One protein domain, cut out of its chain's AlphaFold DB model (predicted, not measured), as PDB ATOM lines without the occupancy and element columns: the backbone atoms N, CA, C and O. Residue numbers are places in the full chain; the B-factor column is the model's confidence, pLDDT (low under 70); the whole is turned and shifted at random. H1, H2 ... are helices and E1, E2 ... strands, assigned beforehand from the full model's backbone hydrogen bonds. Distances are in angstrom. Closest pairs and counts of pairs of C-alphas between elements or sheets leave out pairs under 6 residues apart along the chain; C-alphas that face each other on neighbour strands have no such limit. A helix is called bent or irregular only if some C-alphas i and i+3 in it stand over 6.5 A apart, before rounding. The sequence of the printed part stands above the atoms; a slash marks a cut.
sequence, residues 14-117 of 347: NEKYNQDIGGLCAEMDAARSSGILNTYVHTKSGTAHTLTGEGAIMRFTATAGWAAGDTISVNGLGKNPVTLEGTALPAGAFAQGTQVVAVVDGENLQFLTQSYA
ATOM      1  N   ASN A  14     181.452 149.731 147.573       48.62
ATOM      2  CA  ASN A  14     180.197 149.673 148.316       48.62
ATOM      3  C   ASN A  14     180.439 149.681 149.829       48.62
ATOM      4  O   ASN A  14     179.702 150.337 150.558       48.62
ATOM      5  N   GLU A  15     181.467 148.994 150.318       49.53
ATOM      6  CA  GLU A  15     181.815 148.934 151.737       49.53
ATOM      7  C   GLU A  15     182.305 150.295 152.249       49.53
ATOM      8  O   GLU A  15     181.854 150.757 153.299       49.53
ATOM      9  N   LYS A  16     183.136 150.997 151.463       55.66
ATOM     10  CA  LYS A  16     183.542 152.375 151.776       55.66
ATOM     11  C   LYS A  16     182.364 153.352 151.717       55.66
ATOM     12  O   LYS A  16     182.190 154.141 152.641       55.66
ATOM     13  N   TYR A  17     181.533 153.275 150.675       60.00
ATOM     14  CA  TYR A  17     180.339 154.116 150.546       60.00
ATOM     15  C   TYR A  17     179.379 153.929 151.732       60.00
ATOM     16  O   TYR A  17     178.914 154.904 152.316       60.00
ATOM     17  N   ASN A  18     179.131 152.685 152.147       58.50
ATOM     18  CA  ASN A  18     178.238 152.389 153.267       58.50
ATOM     19  C   ASN A  18     178.796 152.869 154.618       58.50
ATOM     20  O   ASN A  18     178.025 153.336 155.456       58.50
ATOM     21  N   GLN A  19     180.115 152.791 154.834       63.66
ATOM     22  CA  GLN A  19     180.760 153.340 156.035       63.66
ATOM     23  C   GLN A  19     180.683 154.872 156.078       63.66
ATOM     24  O   GLN A  19     180.321 155.432 157.114       63.66
ATOM     25  N   ASP A  20     180.952 155.540 154.952       61.66
ATOM     26  CA  ASP A  20     180.916 157.003 154.852       61.66
ATOM     27  C   ASP A  20     179.474 157.535 155.059       61.66
ATOM     28  O   ASP A  20     179.262 158.493 155.805       61.66
ATOM     29  N   ILE A  21     178.456 156.863 154.499       64.38
ATOM     30  CA  ILE A  21     177.033 157.190 154.728       64.38
ATOM     31  C   ILE A  21     176.611 156.927 156.182       64.38
ATOM     32  O   ILE A  21     175.884 157.730 156.769       64.38
ATOM     33  N   GLY A  22     177.072 155.830 156.791       65.38
ATOM     34  CA  GLY A  22     176.787 155.510 158.193       65.38
ATOM     35  C   GLY A  22     177.343 156.550 159.173       65.38
ATOM     36  O   GLY A  22     176.644 156.938 160.111       65.38
ATOM     37  N   GLY A  23     178.562 157.044 158.926       61.62
ATOM     38  CA  GLY A  23     179.176 158.125 159.705       61.62
ATOM     39  C   GLY A  23     178.413 159.446 159.587       61.62
ATOM     40  O   GLY A  23     178.083 160.060 160.600       61.62
ATOM     41  N   LEU A  24     178.030 159.826 158.363       57.34
ATOM     42  CA  LEU A  24     177.233 161.030 158.099       57.34
ATOM     43  C   LEU A  24     175.863 161.001 158.792       57.34
ATOM     44  O   LEU A  24     175.438 162.005 159.365       57.34
ATOM     45  N   CYS A  25     175.172 159.858 158.791       60.88
ATOM     46  CA  CYS A  25     173.894 159.717 159.493       60.88
ATOM     47  C   CYS A  25     174.041 159.912 161.012       60.88
ATOM     48  O   CYS A  25     173.218 160.595 161.622       60.88
ATOM     49  N   ALA A  26     175.102 159.370 161.620       60.28
ATOM     50  CA  ALA A  26     175.363 159.519 163.052       60.28
ATOM     51  C   ALA A  26     175.687 160.974 163.442       60.28
ATOM     52  O   ALA A  26     175.193 161.468 164.458       60.28
ATOM     53  N   GLU A  27     176.459 161.683 162.616       61.12
ATOM     54  CA  GLU A  27     176.745 163.111 162.806       61.12
ATOM     55  C   GLU A  27     175.483 163.976 162.643       61.12
ATOM     56  O   GLU A  27     175.247 164.893 163.435       61.12
ATOM     57  N   MET A  28     174.617 163.652 161.676       54.47
ATOM     58  CA  MET A  28     173.331 164.334 161.491       54.47
ATOM     59  C   MET A  28     172.373 164.129 162.673       54.47
ATOM     60  O   MET A  28     171.701 165.079 163.086       54.47
ATOM     61  N   ASP A  29     172.310 162.926 163.245       60.69
ATOM     62  CA  ASP A  29     171.479 162.648 164.422       60.69
ATOM     63  C   ASP A  29     172.043 163.304 165.701       60.69
ATOM     64  O   ASP A  29     171.281 163.813 166.534       60.69
ATOM     65  N   ALA A  30     173.371 163.412 165.825       52.69
ATOM     66  CA  ALA A  30     174.023 164.176 166.891       52.69
ATOM     67  C   ALA A  30     173.737 165.692 166.781       52.69
ATOM     68  O   ALA A  30     173.405 166.345 167.775       52.69
ATOM     69  N   ALA A  31     173.753 166.254 165.568       53.09
ATOM     70  CA  ALA A  31     173.395 167.655 165.333       53.09
ATOM     71  C   ALA A  31     171.900 167.939 165.595       53.09
ATOM     72  O   ALA A  31     171.539 169.017 166.081       53.09
ATOM     73  N   ARG A  32     171.024 166.953 165.339       53.50
ATOM     74  CA  ARG A  32     169.579 167.026 165.613       53.50
ATOM     75  C   ARG A  32     169.263 167.060 167.107       53.50
ATOM     76  O   ARG A  32     168.382 167.806 167.525       53.50
ATOM     77  N   SER A  33     169.978 166.277 167.912       51.03
ATOM     78  CA  SER A  33     169.791 166.239 169.373       51.03
ATOM     79  C   SER A  33     170.317 167.488 170.093       51.03
ATOM     80  O   SER A  33     169.903 167.757 171.217       51.03
ATOM     81  N   SER A  34     171.155 168.290 169.426       53.81
ATOM     82  CA  SER A  34     171.754 169.516 169.975       53.81
ATOM     83  C   SER A  34     170.971 170.807 169.661       53.81
ATOM     84  O   SER A  34     171.391 171.882 170.077       53.81
ATOM     85  N   GLY A  35     169.857 170.738 168.914       53.72
ATOM     86  CA  GLY A  35     169.063 171.919 168.521       53.72
ATOM     87  C   GLY A  35     169.712 172.807 167.448       53.72
ATOM     88  O   GLY A  35     169.298 173.945 167.249       53.72
ATOM     89  N   ILE A  36     170.738 172.298 166.759       60.31
ATOM     90  CA  ILE A  36     171.534 173.056 165.785       60.31
ATOM     91  C   ILE A  36     170.830 173.115 164.420       60.31
ATOM     92  O   ILE A  36     170.884 174.151 163.768       60.31
ATOM     93  N   LEU A  37     170.124 172.055 163.997       66.19
ATOM     94  CA  LEU A  37     169.298 172.054 162.778       66.19
ATOM     95  C   LEU A  37     167.824 172.307 163.096       66.19
ATOM     96  O   LEU A  37     167.187 171.511 163.785       66.19
ATOM     97  N   ASN A  38     167.266 173.357 162.501       81.00
ATOM     98  CA  ASN A  38     165.881 173.754 162.716       81.00
ATOM     99  C   ASN A  38     165.001 173.399 161.521       81.00
ATOM    100  O   ASN A  38     165.393 173.576 160.367       81.00
ATOM    101  N   THR A  39     163.793 172.906 161.783       86.38
ATOM    102  CA  THR A  39     162.852 172.537 160.720       86.38
ATOM    103  C   THR A  39     162.154 173.776 160.177       86.38
ATOM    104  O   THR A  39     161.514 174.511 160.925       86.38
ATOM    105  N   TYR A  40     162.233 173.966 158.864       92.94
ATOM    106  CA  TYR A  40     161.550 175.026 158.136       92.94
ATOM    107  C   TYR A  40     160.454 174.453 157.238       92.94
ATOM    108  O   TYR A  40     160.590 173.373 156.654       92.94
ATOM    109  N   VAL A  41     159.368 175.209 157.094       94.75
ATOM    110  CA  VAL A  41     158.322 174.943 156.104       94.75
ATOM    111  C   VAL A  41     158.692 175.652 154.808       94.75
ATOM    112  O   VAL A  41     158.931 176.858 154.817       94.75
ATOM    113  N   HIS A  42     158.714 174.909 153.700       97.00
ATOM    114  CA  HIS A  42     158.991 175.442 152.368       97.00
ATOM    115  C   HIS A  42     157.727 175.496 151.512       97.00
ATOM    116  O   HIS A  42     157.045 174.485 151.326       97.00
ATOM    117  N   THR A  43     157.459 176.647 150.909       96.19
ATOM    118  CA  THR A  43     156.427 176.816 149.879       96.19
ATOM    119  C   THR A  43     157.003 177.531 148.662       96.19
ATOM    120  O   THR A  43     158.001 178.244 148.760       96.19
ATOM    121  N   LYS A  44     156.380 177.329 147.497       95.56
ATOM    122  CA  LYS A  44     156.686 178.073 146.272       95.56
ATOM    123  C   LYS A  44     155.400 178.629 145.671       95.56
ATOM    124  O   LYS A  44     154.411 177.905 145.574       95.56
ATOM    125  N   SER A  45     155.430 179.890 145.249       94.06
ATOM    126  CA  SER A  45     154.378 180.526 144.451       94.06
ATOM    127  C   SER A  45     155.019 181.266 143.278       94.06
ATOM    128  O   SER A  45     155.840 182.161 143.481       94.06
ATOM    129  N   GLY A  46     154.695 180.871 142.043       93.44
ATOM    130  CA  GLY A  46     155.402 181.366 140.858       93.44
ATOM    131  C   GLY A  46     156.898 181.041 140.934       93.44
ATOM    132  O   GLY A  46     157.260 179.872 141.032       93.44
ATOM    133  N   THR A  47     157.751 182.068 140.921       94.44
ATOM    134  CA  THR A  47     159.220 181.968 141.060       94.44
ATOM    135  C   THR A  47     159.725 182.258 142.480       94.44
ATOM    136  O   THR A  47     160.930 182.256 142.726       94.44
ATOM    137  N   ALA A  48     158.830 182.536 143.433       95.75
ATOM    138  CA  ALA A  48     159.196 182.898 144.800       95.75
ATOM    139  C   ALA A  48     159.123 181.685 145.732       95.75
ATOM    140  O   ALA A  48     158.061 181.080 145.905       95.75
ATOM    141  N   HIS A  49     160.257 181.356 146.347       97.69
ATOM    142  CA  HIS A  49     160.392 180.365 147.406       97.69
ATOM    143  C   HIS A  49     160.301 181.050 148.777       97.69
ATOM    144  O   HIS A  49     160.925 182.087 149.015       97.69
ATOM    145  N   THR A  50     159.554 180.455 149.702       97.06
ATOM    146  CA  THR A  50     159.381 180.981 151.059       97.06
ATOM    147  C   THR A  50     159.716 179.909 152.078       97.06
ATOM    148  O   THR A  50     159.213 178.787 152.004       97.06
ATOM    149  N   LEU A  51     160.561 180.278 153.036       96.62
ATOM    150  CA  LEU A  51     160.987 179.454 154.156       96.62
ATOM    151  C   LEU A  51     160.511 180.092 155.463       96.62
ATOM    152  O   LEU A  51     160.901 181.216 155.777       96.62
ATOM    153  N   THR A  52     159.698 179.368 156.233       94.12
ATOM    154  CA  THR A  52     159.180 179.833 157.533       94.12
ATOM    155  C   THR A  52     159.622 178.900 158.655       94.12
ATOM    156  O   THR A  52     159.384 177.693 158.581       94.12
ATOM    157  N   GLY A  53     160.254 179.456 159.688       88.94
ATOM    158  CA  GLY A  53     160.816 178.707 160.816       88.94
ATOM    159  C   GLY A  53     161.690 179.581 161.717       88.94
ATOM    160  O   GLY A  53     161.738 180.800 161.552       88.94
ATOM    161  N   GLU A  54     162.402 178.967 162.658       83.06
ATOM    162  CA  GLU A  54     163.293 179.661 163.598       83.06
ATOM    163  C   GLU A  54     164.720 179.108 163.523       83.06
ATOM    164  O   GLU A  54     164.902 177.924 163.280       83.06
ATOM    165  N   GLY A  55     165.731 179.950 163.758       81.06
ATOM    166  CA  GLY A  55     167.141 179.543 163.813       81.06
ATOM    167  C   GLY A  55     167.950 179.771 162.526       81.06
ATOM    168  O   GLY A  55     167.416 180.003 161.447       81.06
ATOM    169  N   ALA A  56     169.281 179.761 162.649       78.12
ATOM    170  CA  ALA A  56     170.181 180.134 161.550       78.12
ATOM    171  C   ALA A  56     170.470 178.987 160.569       78.12
ATOM    172  O   ALA A  56     170.635 179.232 159.376       78.12
ATOM    173  N   ILE A  57     170.519 177.743 161.053       82.81
ATOM    174  CA  ILE A  57     170.744 176.541 160.240       82.81
ATOM    175  C   ILE A  57     169.402 175.830 160.081       82.81
ATOM    176  O   ILE A  57     168.764 175.449 161.070       82.81
ATOM    177  N   MET A  58     168.977 175.660 158.834       87.56
ATOM    178  CA  MET A  58     167.643 175.195 158.475       87.56
ATOM    179  C   MET A  58     167.673 173.886 157.701       87.56
ATOM    180  O   MET A  58     168.550 173.654 156.872       87.56
ATOM    181  N   ARG A  59     166.653 173.066 157.936       88.25
ATOM    182  CA  ARG A  59     166.322 171.862 157.182       88.25
ATOM    183  C   ARG A  59     164.877 171.943 156.714       88.25
ATOM    184  O   ARG A  59     163.988 172.197 157.522       88.25
ATOM    185  N   PHE A  60     164.625 171.669 155.442       90.12
ATOM    186  CA  PHE A  60     163.266 171.605 154.909       90.12
ATOM    187  C   PHE A  60     163.133 170.530 153.831       90.12
ATOM    188  O   PHE A  60     164.093 170.195 153.137       90.12
ATOM    189  N   THR A  61     161.920 170.004 153.669       91.25
ATOM    190  CA  THR A  61     161.567 169.199 152.495       91.25
ATOM    191  C   THR A  61     161.114 170.146 151.393       91.25
ATOM    192  O   THR A  61     160.120 170.858 151.553       91.25
ATOM    193  N   ALA A  62     161.832 170.174 150.274       91.50
ATOM    194  CA  ALA A  62     161.516 171.055 149.161       91.50
ATOM    195  C   ALA A  62     160.171 170.669 148.524       91.50
ATOM    196  O   ALA A  62     160.011 169.597 147.952       91.50
ATOM    197  N   THR A  63     159.180 171.550 148.598       94.75
ATOM    198  CA  THR A  63     157.870 171.354 147.945       94.75
ATOM    199  C   THR A  63     157.892 171.607 146.434       94.75
ATOM    200  O   THR A  63     156.948 171.227 145.747       94.75
ATOM    201  N   ALA A  64     158.975 172.184 145.906       92.50
ATOM    202  CA  ALA A  64     159.252 172.385 144.483       92.50
ATOM    203  C   ALA A  64     160.773 172.456 144.259       92.50
ATOM    204  O   ALA A  64     161.504 172.782 145.193       92.50
ATOM    205  N   GLY A  65     161.248 172.166 143.043       90.19
ATOM    206  CA  GLY A  65     162.668 172.297 142.690       90.19
ATOM    207  C   GLY A  65     163.111 173.746 142.450       90.19
ATOM    208  O   GLY A  65     162.276 174.616 142.187       90.19
ATOM    209  N   TRP A  66     164.423 173.981 142.526       91.12
ATOM    210  CA  TRP A  66     165.055 175.273 142.231       91.12
ATOM    211  C   TRP A  66     165.372 175.427 140.740       91.12
ATOM    212  O   TRP A  66     166.050 174.579 140.153       91.12
ATOM    213  N   ALA A  67     164.930 176.523 140.133       89.12
ATOM    214  CA  ALA A  67     165.218 176.910 138.759       89.12
ATOM    215  C   ALA A  67     166.002 178.231 138.704       89.12
ATOM    216  O   ALA A  67     165.966 179.050 139.621       89.12
ATOM    217  N   ALA A  68     166.725 178.456 137.603       83.62
ATOM    218  CA  ALA A  68     167.424 179.722 137.392       83.62
ATOM    219  C   ALA A  68     166.428 180.897 137.365       83.62
ATOM    220  O   ALA A  68     165.432 180.849 136.646       83.62
ATOM    221  N   GLY A  69     166.726 181.955 138.124       84.50
ATOM    222  CA  GLY A  69     165.873 183.143 138.236       84.50
ATOM    223  C   GLY A  69     164.800 183.067 139.327       84.50
ATOM    224  O   GLY A  69     164.068 184.039 139.511       84.50
ATOM    225  N   ASP A  70     164.715 181.958 140.066       95.00
ATOM    226  CA  ASP A  70     163.908 181.903 141.281       95.00
ATOM    227  C   ASP A  70     164.454 182.866 142.354       95.00
ATOM    228  O   ASP A  70     165.642 183.196 142.404       95.00
ATOM    229  N   THR A  71     163.567 183.318 143.238       96.12
ATOM    230  CA  THR A  71     163.904 184.142 144.409       96.12
ATOM    231  C   THR A  71     163.582 183.377 145.682       96.12
ATOM    232  O   THR A  71     162.726 182.491 145.668       96.12
ATOM    233  N   ILE A  72     164.244 183.704 146.793       96.44
ATOM    234  CA  ILE A  72     163.952 183.071 148.078       96.44
ATOM    235  C   ILE A  72     163.861 184.080 149.217       96.44
ATOM    236  O   ILE A  72     164.609 185.054 149.273       96.44
ATOM    237  N   SER A  73     162.929 183.832 150.135       96.44
ATOM    238  CA  SER A  73     162.775 184.590 151.371       96.44
ATOM    239  C   SER A  73     162.749 183.674 152.590       96.44
ATOM    240  O   SER A  73     162.226 182.559 152.539       96.44
ATOM    241  N   VAL A  74     163.306 184.160 153.697       94.94
ATOM    242  CA  VAL A  74     163.278 183.500 155.005       94.94
ATOM    243  C   VAL A  74     162.507 184.404 155.957       94.94
ATOM    244  O   VAL A  74     162.903 185.549 156.171       94.94
ATOM    245  N   ASN A  75     161.387 183.920 156.500       93.00
ATOM    246  CA  ASN A  75     160.483 184.685 157.368       93.00
ATOM    247  C   ASN A  75     160.075 186.050 156.773       93.00
ATOM    248  O   ASN A  75     160.024 187.061 157.469       93.00
ATOM    249  N   GLY A  76     159.815 186.082 155.461       90.62
ATOM    250  CA  GLY A  76     159.409 187.289 154.732       90.62
ATOM    251  C   GLY A  76     160.553 188.224 154.322       90.62
ATOM    252  O   GLY A  76     160.300 189.210 153.635       90.62
ATOM    253  N   LEU A  77     161.803 187.921 154.682       93.62
ATOM    254  CA  LEU A  77     162.978 188.696 154.279       93.62
ATOM    255  C   LEU A  77     163.655 188.046 153.072       93.62
ATOM    256  O   LEU A  77     164.041 186.879 153.143       93.62
ATOM    257  N   GLY A  78     163.817 188.792 151.977       94.75
ATOM    258  CA  GLY A  78     164.537 188.325 150.788       94.75
ATOM    259  C   GLY A  78     165.995 187.976 151.099       94.75
ATOM    260  O   GLY A  78     166.635 188.654 151.905       94.75
ATOM    261  N   LYS A  79     166.501 186.904 150.484       95.94
ATOM    262  CA  LYS A  79     167.879 186.422 150.645       95.94
ATOM    263  C   LYS A  79     168.524 186.118 149.297       95.94
ATOM    264  O   LYS A  79     167.832 185.764 148.345       95.94
ATOM    265  N   ASN A  80     169.853 186.191 149.256       94.81
ATOM    266  CA  ASN A  80     170.670 185.827 148.101       94.81
ATOM    267  C   ASN A  80     171.043 184.333 148.177       94.81
ATOM    268  O   ASN A  80     171.851 183.956 149.030       94.81
ATOM    269  N   PRO A  81     170.466 183.459 147.335       92.88
ATOM    270  CA  PRO A  81     170.738 182.027 147.373       92.88
ATOM    271  C   PRO A  81     172.105 181.721 146.751       92.88
ATOM    272  O   PRO A  81     172.340 181.990 145.568       92.88
ATOM    273  N   VAL A  82     172.997 181.118 147.533       89.56
ATOM    274  CA  VAL A  82     174.363 180.791 147.103       89.56
ATOM    275  C   VAL A  82     174.763 179.371 147.502       89.56
ATOM    276  O   VAL A  82     174.174 178.771 148.401       89.56
ATOM    277  N   THR A  83     175.765 178.815 146.828       85.25
ATOM    278  CA  THR A  83     176.446 177.580 147.239       85.25
ATOM    279  C   THR A  83     177.340 177.834 148.462       85.25
ATOM    280  O   THR A  83     177.576 178.983 148.841       85.25
ATOM    281  N   LEU A  84     177.897 176.773 149.055       76.94
ATOM    282  CA  LEU A  84     178.925 176.889 150.105       76.94
ATOM    283  C   LEU A  84     180.175 177.667 149.664       76.94
ATOM    284  O   LEU A  84     180.883 178.217 150.500       76.94
ATOM    285  N   GLU A  85     180.445 177.731 148.360       79.00
ATOM    286  CA  GLU A  85     181.578 178.466 147.791       79.00
ATOM    287  C   GLU A  85     181.244 179.947 147.521       79.00
ATOM    288  O   GLU A  85     182.068 180.685 146.988       79.00
ATOM    289  N   GLY A  86     180.028 180.397 147.864       80.81
ATOM    290  CA  GLY A  86     179.576 181.780 147.676       80.81
ATOM    291  C   GLY A  86     179.153 182.127 146.244       80.81
ATOM    292  O   GLY A  86     178.893 183.291 145.943       80.81
ATOM    293  N   THR A  87     179.066 181.140 145.348       86.00
ATOM    294  CA  THR A  87     178.576 181.326 143.973       86.00
ATOM    295  C   THR A  87     177.052 181.246 143.912       86.00
ATOM    296  O   THR A  87     176.427 180.606 144.754       86.00
ATOM    297  N   ALA A  88     176.432 181.889 142.917       86.94
ATOM    298  CA  ALA A  88     174.979 181.854 142.741       86.94
ATOM    299  C   ALA A  88     174.456 180.409 142.652       86.94
ATOM    300  O   ALA A  88     175.040 179.573 141.960       86.94
ATOM    301  N   LEU A  89     173.348 180.120 143.342       88.00
ATOM    302  CA  LEU A  89     172.792 178.771 143.406       88.00
ATOM    303  C   LEU A  89     172.365 178.275 142.002       88.00
ATOM    304  O   LEU A  89     171.479 178.883 141.389       88.00
ATOM    305  N   PRO A  90     172.956 177.182 141.474       84.00
ATOM    306  CA  PRO A  90     172.698 176.731 140.109       84.00
ATOM    307  C   PRO A  90     171.296 176.132 139.955       84.00
ATOM    308  O   PRO A  90     170.734 175.575 140.898       84.00
ATOM    309  N   ALA A  91     170.739 176.192 138.741       83.25
ATOM    310  CA  ALA A  91     169.491 175.497 138.422       83.25
ATOM    311  C   ALA A  91     169.601 173.999 138.753       83.25
ATOM    312  O   ALA A  91     170.627 173.373 138.494       83.25
ATOM    313  N   GLY A  92     168.545 173.427 139.332       82.62
ATOM    314  CA  GLY A  92     168.538 172.031 139.769       82.62
ATOM    315  C   GLY A  92     169.278 171.768 141.084       82.62
ATOM    316  O   GLY A  92     169.444 170.605 141.439       82.62
ATOM    317  N   ALA A  93     169.685 172.804 141.831       83.50
ATOM    318  CA  ALA A  93     170.360 172.646 143.126       83.50
ATOM    319  C   ALA A  93     169.587 171.775 144.135       83.50
ATOM    320  O   ALA A  93     170.205 171.118 144.971       83.50
ATOM    321  N   PHE A  94     168.255 171.751 144.054       86.44
ATOM    322  CA  PHE A  94     167.408 170.774 144.736       86.44
ATOM    323  C   PHE A  94     166.139 170.489 143.923       86.44
ATOM    324  O   PHE A  94     165.691 171.325 143.130       86.44
ATOM    325  N   ALA A  95     165.548 169.313 144.139       87.06
ATOM    326  CA  ALA A  95     164.337 168.851 143.462       87.06
ATOM    327  C   ALA A  95     163.148 168.772 144.434       87.06
ATOM    328  O   ALA A  95     163.310 168.775 145.652       87.06
ATOM    329  N   GLN A  96     161.925 168.687 143.911       88.44
ATOM    330  CA  GLN A  96     160.751 168.458 144.755       88.44
ATOM    331  C   GLN A  96     160.896 167.139 145.537       88.44
ATOM    332  O   GLN A  96     161.303 166.119 144.989       88.44
ATOM    333  N   GLY A  97     160.545 167.162 146.820       83.62
ATOM    334  CA  GLY A  97     160.619 166.028 147.735       83.62
ATOM    335  C   GLY A  97     161.984 165.828 148.397       83.62
ATOM    336  O   GLY A  97     162.076 165.028 149.326       83.62
ATOM    337  N   THR A  98     163.036 166.548 147.987       83.00
ATOM    338  CA  THR A  98     164.368 166.379 148.587       83.00
ATOM    339  C   THR A  98     164.491 167.111 149.920       83.00
ATOM    340  O   THR A  98     163.954 168.206 150.093       83.00
ATOM    341  N   GLN A  99     165.236 166.519 150.851       85.44
ATOM    342  CA  GLN A  99     165.685 167.186 152.071       85.44
ATOM    343  C   GLN A  99     166.817 168.155 151.728       85.44
ATOM    344  O   GLN A  99     167.803 167.754 151.115       85.44
ATOM    345  N   VAL A 100     166.667 169.414 152.123       87.81
ATOM    346  CA  VAL A 100     167.624 170.488 151.842       87.81
ATOM    347  C   VAL A 100     168.085 171.097 153.158       87.81
ATOM    348  O   VAL A 100     167.268 171.306 154.057       87.81
ATOM    349  N   VAL A 101     169.384 171.385 153.258       88.19
ATOM    350  CA  VAL A 101     169.983 172.107 154.385       88.19
ATOM    351  C   VAL A 101     170.568 173.422 153.883       88.19
ATOM    352  O   VAL A 101     171.258 173.452 152.863       88.19
ATOM    353  N   ALA A 102     170.288 174.505 154.599       89.00
ATOM    354  CA  ALA A 102     170.836 175.821 154.307       89.00
ATOM    355  C   ALA A 102     171.180 176.582 155.596       89.00
ATOM    356  O   ALA A 102     170.759 176.196 156.687       89.00
ATOM    357  N   VAL A 103     171.953 177.657 155.471       88.44
ATOM    358  CA  VAL A 103     172.370 178.513 156.586       88.44
ATOM    359  C   VAL A 103     172.167 179.976 156.214       88.44
ATOM    360  O   VAL A 103     172.572 180.408 155.133       88.44
ATOM    361  N   VAL A 104     171.531 180.740 157.102       87.75
ATOM    362  CA  VAL A 104     171.448 182.200 156.971       87.75
ATOM    363  C   VAL A 104     172.789 182.809 157.368       87.75
ATOM    364  O   VAL A 104     173.196 182.696 158.522       87.75
ATOM    365  N   ASP A 105     173.430 183.499 156.428       84.75
ATOM    366  CA  ASP A 105     174.666 184.254 156.637       84.75
ATOM    367  C   ASP A 105     174.477 185.690 156.122       84.75
ATOM    368  O   ASP A 105     174.636 185.993 154.936       84.75
ATOM    369  N   GLY A 106     174.021 186.578 157.010       85.50
ATOM    370  CA  GLY A 106     173.668 187.955 156.653       85.50
ATOM    371  C   GLY A 106     172.540 188.027 155.612       85.50
ATOM    372  O   GLY A 106     171.412 187.582 155.861       85.50
ATOM    373  N   GLU A 107     172.825 188.624 154.451       90.25
ATOM    374  CA  GLU A 107     171.904 188.679 153.303       90.25
ATOM    375  C   GLU A 107     171.909 187.393 152.463       90.25
ATOM    376  O   GLU A 107     170.973 187.158 151.696       90.25
ATOM    377  N   ASN A 108     172.917 186.537 152.634       90.75
ATOM    378  CA  ASN A 108     173.050 185.296 151.890       90.75
ATOM    379  C   ASN A 108     172.306 184.150 152.583       90.75
ATOM    380  O   ASN A 108     172.209 184.068 153.811       90.75
ATOM    381  N   LEU A 109     171.801 183.233 151.766       93.06
ATOM    382  CA  LEU A 109     171.327 181.929 152.191       93.06
ATOM    383  C   LEU A 109     172.212 180.878 151.521       93.06
ATOM    384  O   LEU A 109     172.091 180.636 150.319       93.06
ATOM    385  N   GLN A 110     173.128 180.302 152.296       90.94
ATOM    386  CA  GLN A 110     174.104 179.328 151.813       90.94
ATOM    387  C   GLN A 110     173.500 177.930 151.844       90.94
ATOM    388  O   GLN A 110     173.093 177.446 152.898       90.94
ATOM    389  N   PHE A 111     173.449 177.268 150.697       87.88
ATOM    390  CA  PHE A 111     172.928 175.918 150.571       87.88
ATOM    391  C   PHE A 111     174.053 174.896 150.673       87.88
ATOM    392  O   PHE A 111     175.033 174.960 149.927       87.88
ATOM    393  N   LEU A 112     173.870 173.906 151.548       79.00
ATOM    394  CA  LEU A 112     174.728 172.728 151.627       79.00
ATOM    395  C   LEU A 112     174.333 171.758 150.508       79.00
ATOM    396  O   LEU A 112     173.766 170.694 150.751       79.00
ATOM    397  N   THR A 113     174.584 172.152 149.262       63.69
ATOM    398  CA  THR A 113     174.391 171.296 148.093       63.69
ATOM    399  C   THR A 113     175.759 170.875 147.572       63.69
ATOM    400  O   THR A 113     176.581 171.700 147.182       63.69
ATOM    401  N   GLN A 114     176.024 169.570 147.556       56.28
ATOM    402  CA  GLN A 114     177.028 169.036 146.640       56.28
ATOM    403  C   GLN A 114     176.317 168.883 145.298       56.28
ATOM    404  O   GLN A 114     175.427 168.047 145.150       56.28
ATOM    405  N   SER A 115     176.627 169.752 144.335       52.62
ATOM    406  CA  SER A 115     176.110 169.585 142.977       52.62
ATOM    407  C   SER A 115     176.731 168.328 142.372       52.62
ATOM    408  O   SER A 115     177.859 168.347 141.882       52.62
ATOM    409  N   TYR A 116     175.998 167.216 142.412       52.72
ATOM    410  CA  TYR A 116     176.430 165.979 141.764       52.72
ATOM    411  C   TYR A 116     176.164 165.987 140.255       52.72
ATOM    412  O   TYR A 116     176.734 165.166 139.550       52.72
ATOM    413  N   ALA A 117     175.342 166.904 139.730       53.38
ATOM    414  CA  ALA A 117     174.975 166.929 138.309       53.38
ATOM    415  C   ALA A 117     176.208 167.054 137.393       53.38
ATOM    416  O   ALA A 117     176.398 166.241 136.492       53.38
TER     417      ALA A 117
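Overview. This is residues 14 to 117 of the 347 residues of an uncharacterized protein of Anaerotruncus sp. G3(2012) (UniProt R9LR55). One strongly twisted sheet of seven strands curls back on itself into a nearly closed barrel, with E1, E2 and E4 on one side, E7, E6 and E3 facing them, and E5 as the hinge. A long helix, H1, leads into this body as an arm, and its residues 14 to 27 stick out. The printed part has 104 residues, with one named helix followed by seven named strands, H1 E1 E2 E3 E4 E5 E6 E7; the sheet runs E1 E2 E4 E5 E7 E6 E3, mixed, and the class is mixed, helices and strands. The whole is compact, with a radius of gyration of the C-alphas of 14.2 A and spans of 42 by 31 by 24 A.

Along the chain. In the sheet, E1 is residues 41 to 45, from C-alpha 41 at (158.322, 174.943, 156.104), and E2 is residues 48 to 52. E4 is residues 71 to 74. E5, residues 77 to 83, is 18.8 A long. E7 is residues 108 to 111, ending at C-alpha 111 at (172.928, 175.918, 150.571). E6, residues 99 to 105, is 19.8 A long, and E3 is residues 57 to 61. H1, residues 14 to 33, is 28.7 A long and begins at C-alpha 14 at (180.197, 149.673, 148.316).

Arrangement. The sheet is a folded sheet, bent back on itself into two leaves: E1 E2 E4 face E7 E6 E3, with 27 pairs of C-alphas within 11 A. E1 and E2 are an antiparallel hairpin, with N 43 and O 50 at 3.0 A. E2 and E4 are parallel, with N 49 and O 71 at 2.8 A. E4 and E5 are a hairpin, antiparallel at 114 degrees, with N 79 and O 72 at 2.9 A. The pairing of E5 is staggered: residues 77 to 79 pair with E4 and residues 80 to 83 with E7, parallel, where N 109 and O 80 are 2.8 A apart. E7 and E6 are an antiparallel hairpin, with N 103 and O 110 at 2.8 A. E6 and E3 are antiparallel, with N 58 and O 102 at 2.8 A. The closest C-alphas of the edge strands E1 and E3 are those of Val 41 and Phe 60, 6.1 A apart. Residues 38 to 39 pair, parallel, with residues 58 to 59 of E3. H1 is not on the sheet; every O i to N i+4 pair in it is within hydrogen-bond range.

Size, cuts and confidence. The two C-alphas farthest apart are those of Glu 15 and Gly 76, 44.5 A. The printed part has no cut. The link from E5 to E6 is long, with 15 residues. The mean pLDDT of the printed part is 80.4, and residues 14 to 37 and 113 to 117 are under 70.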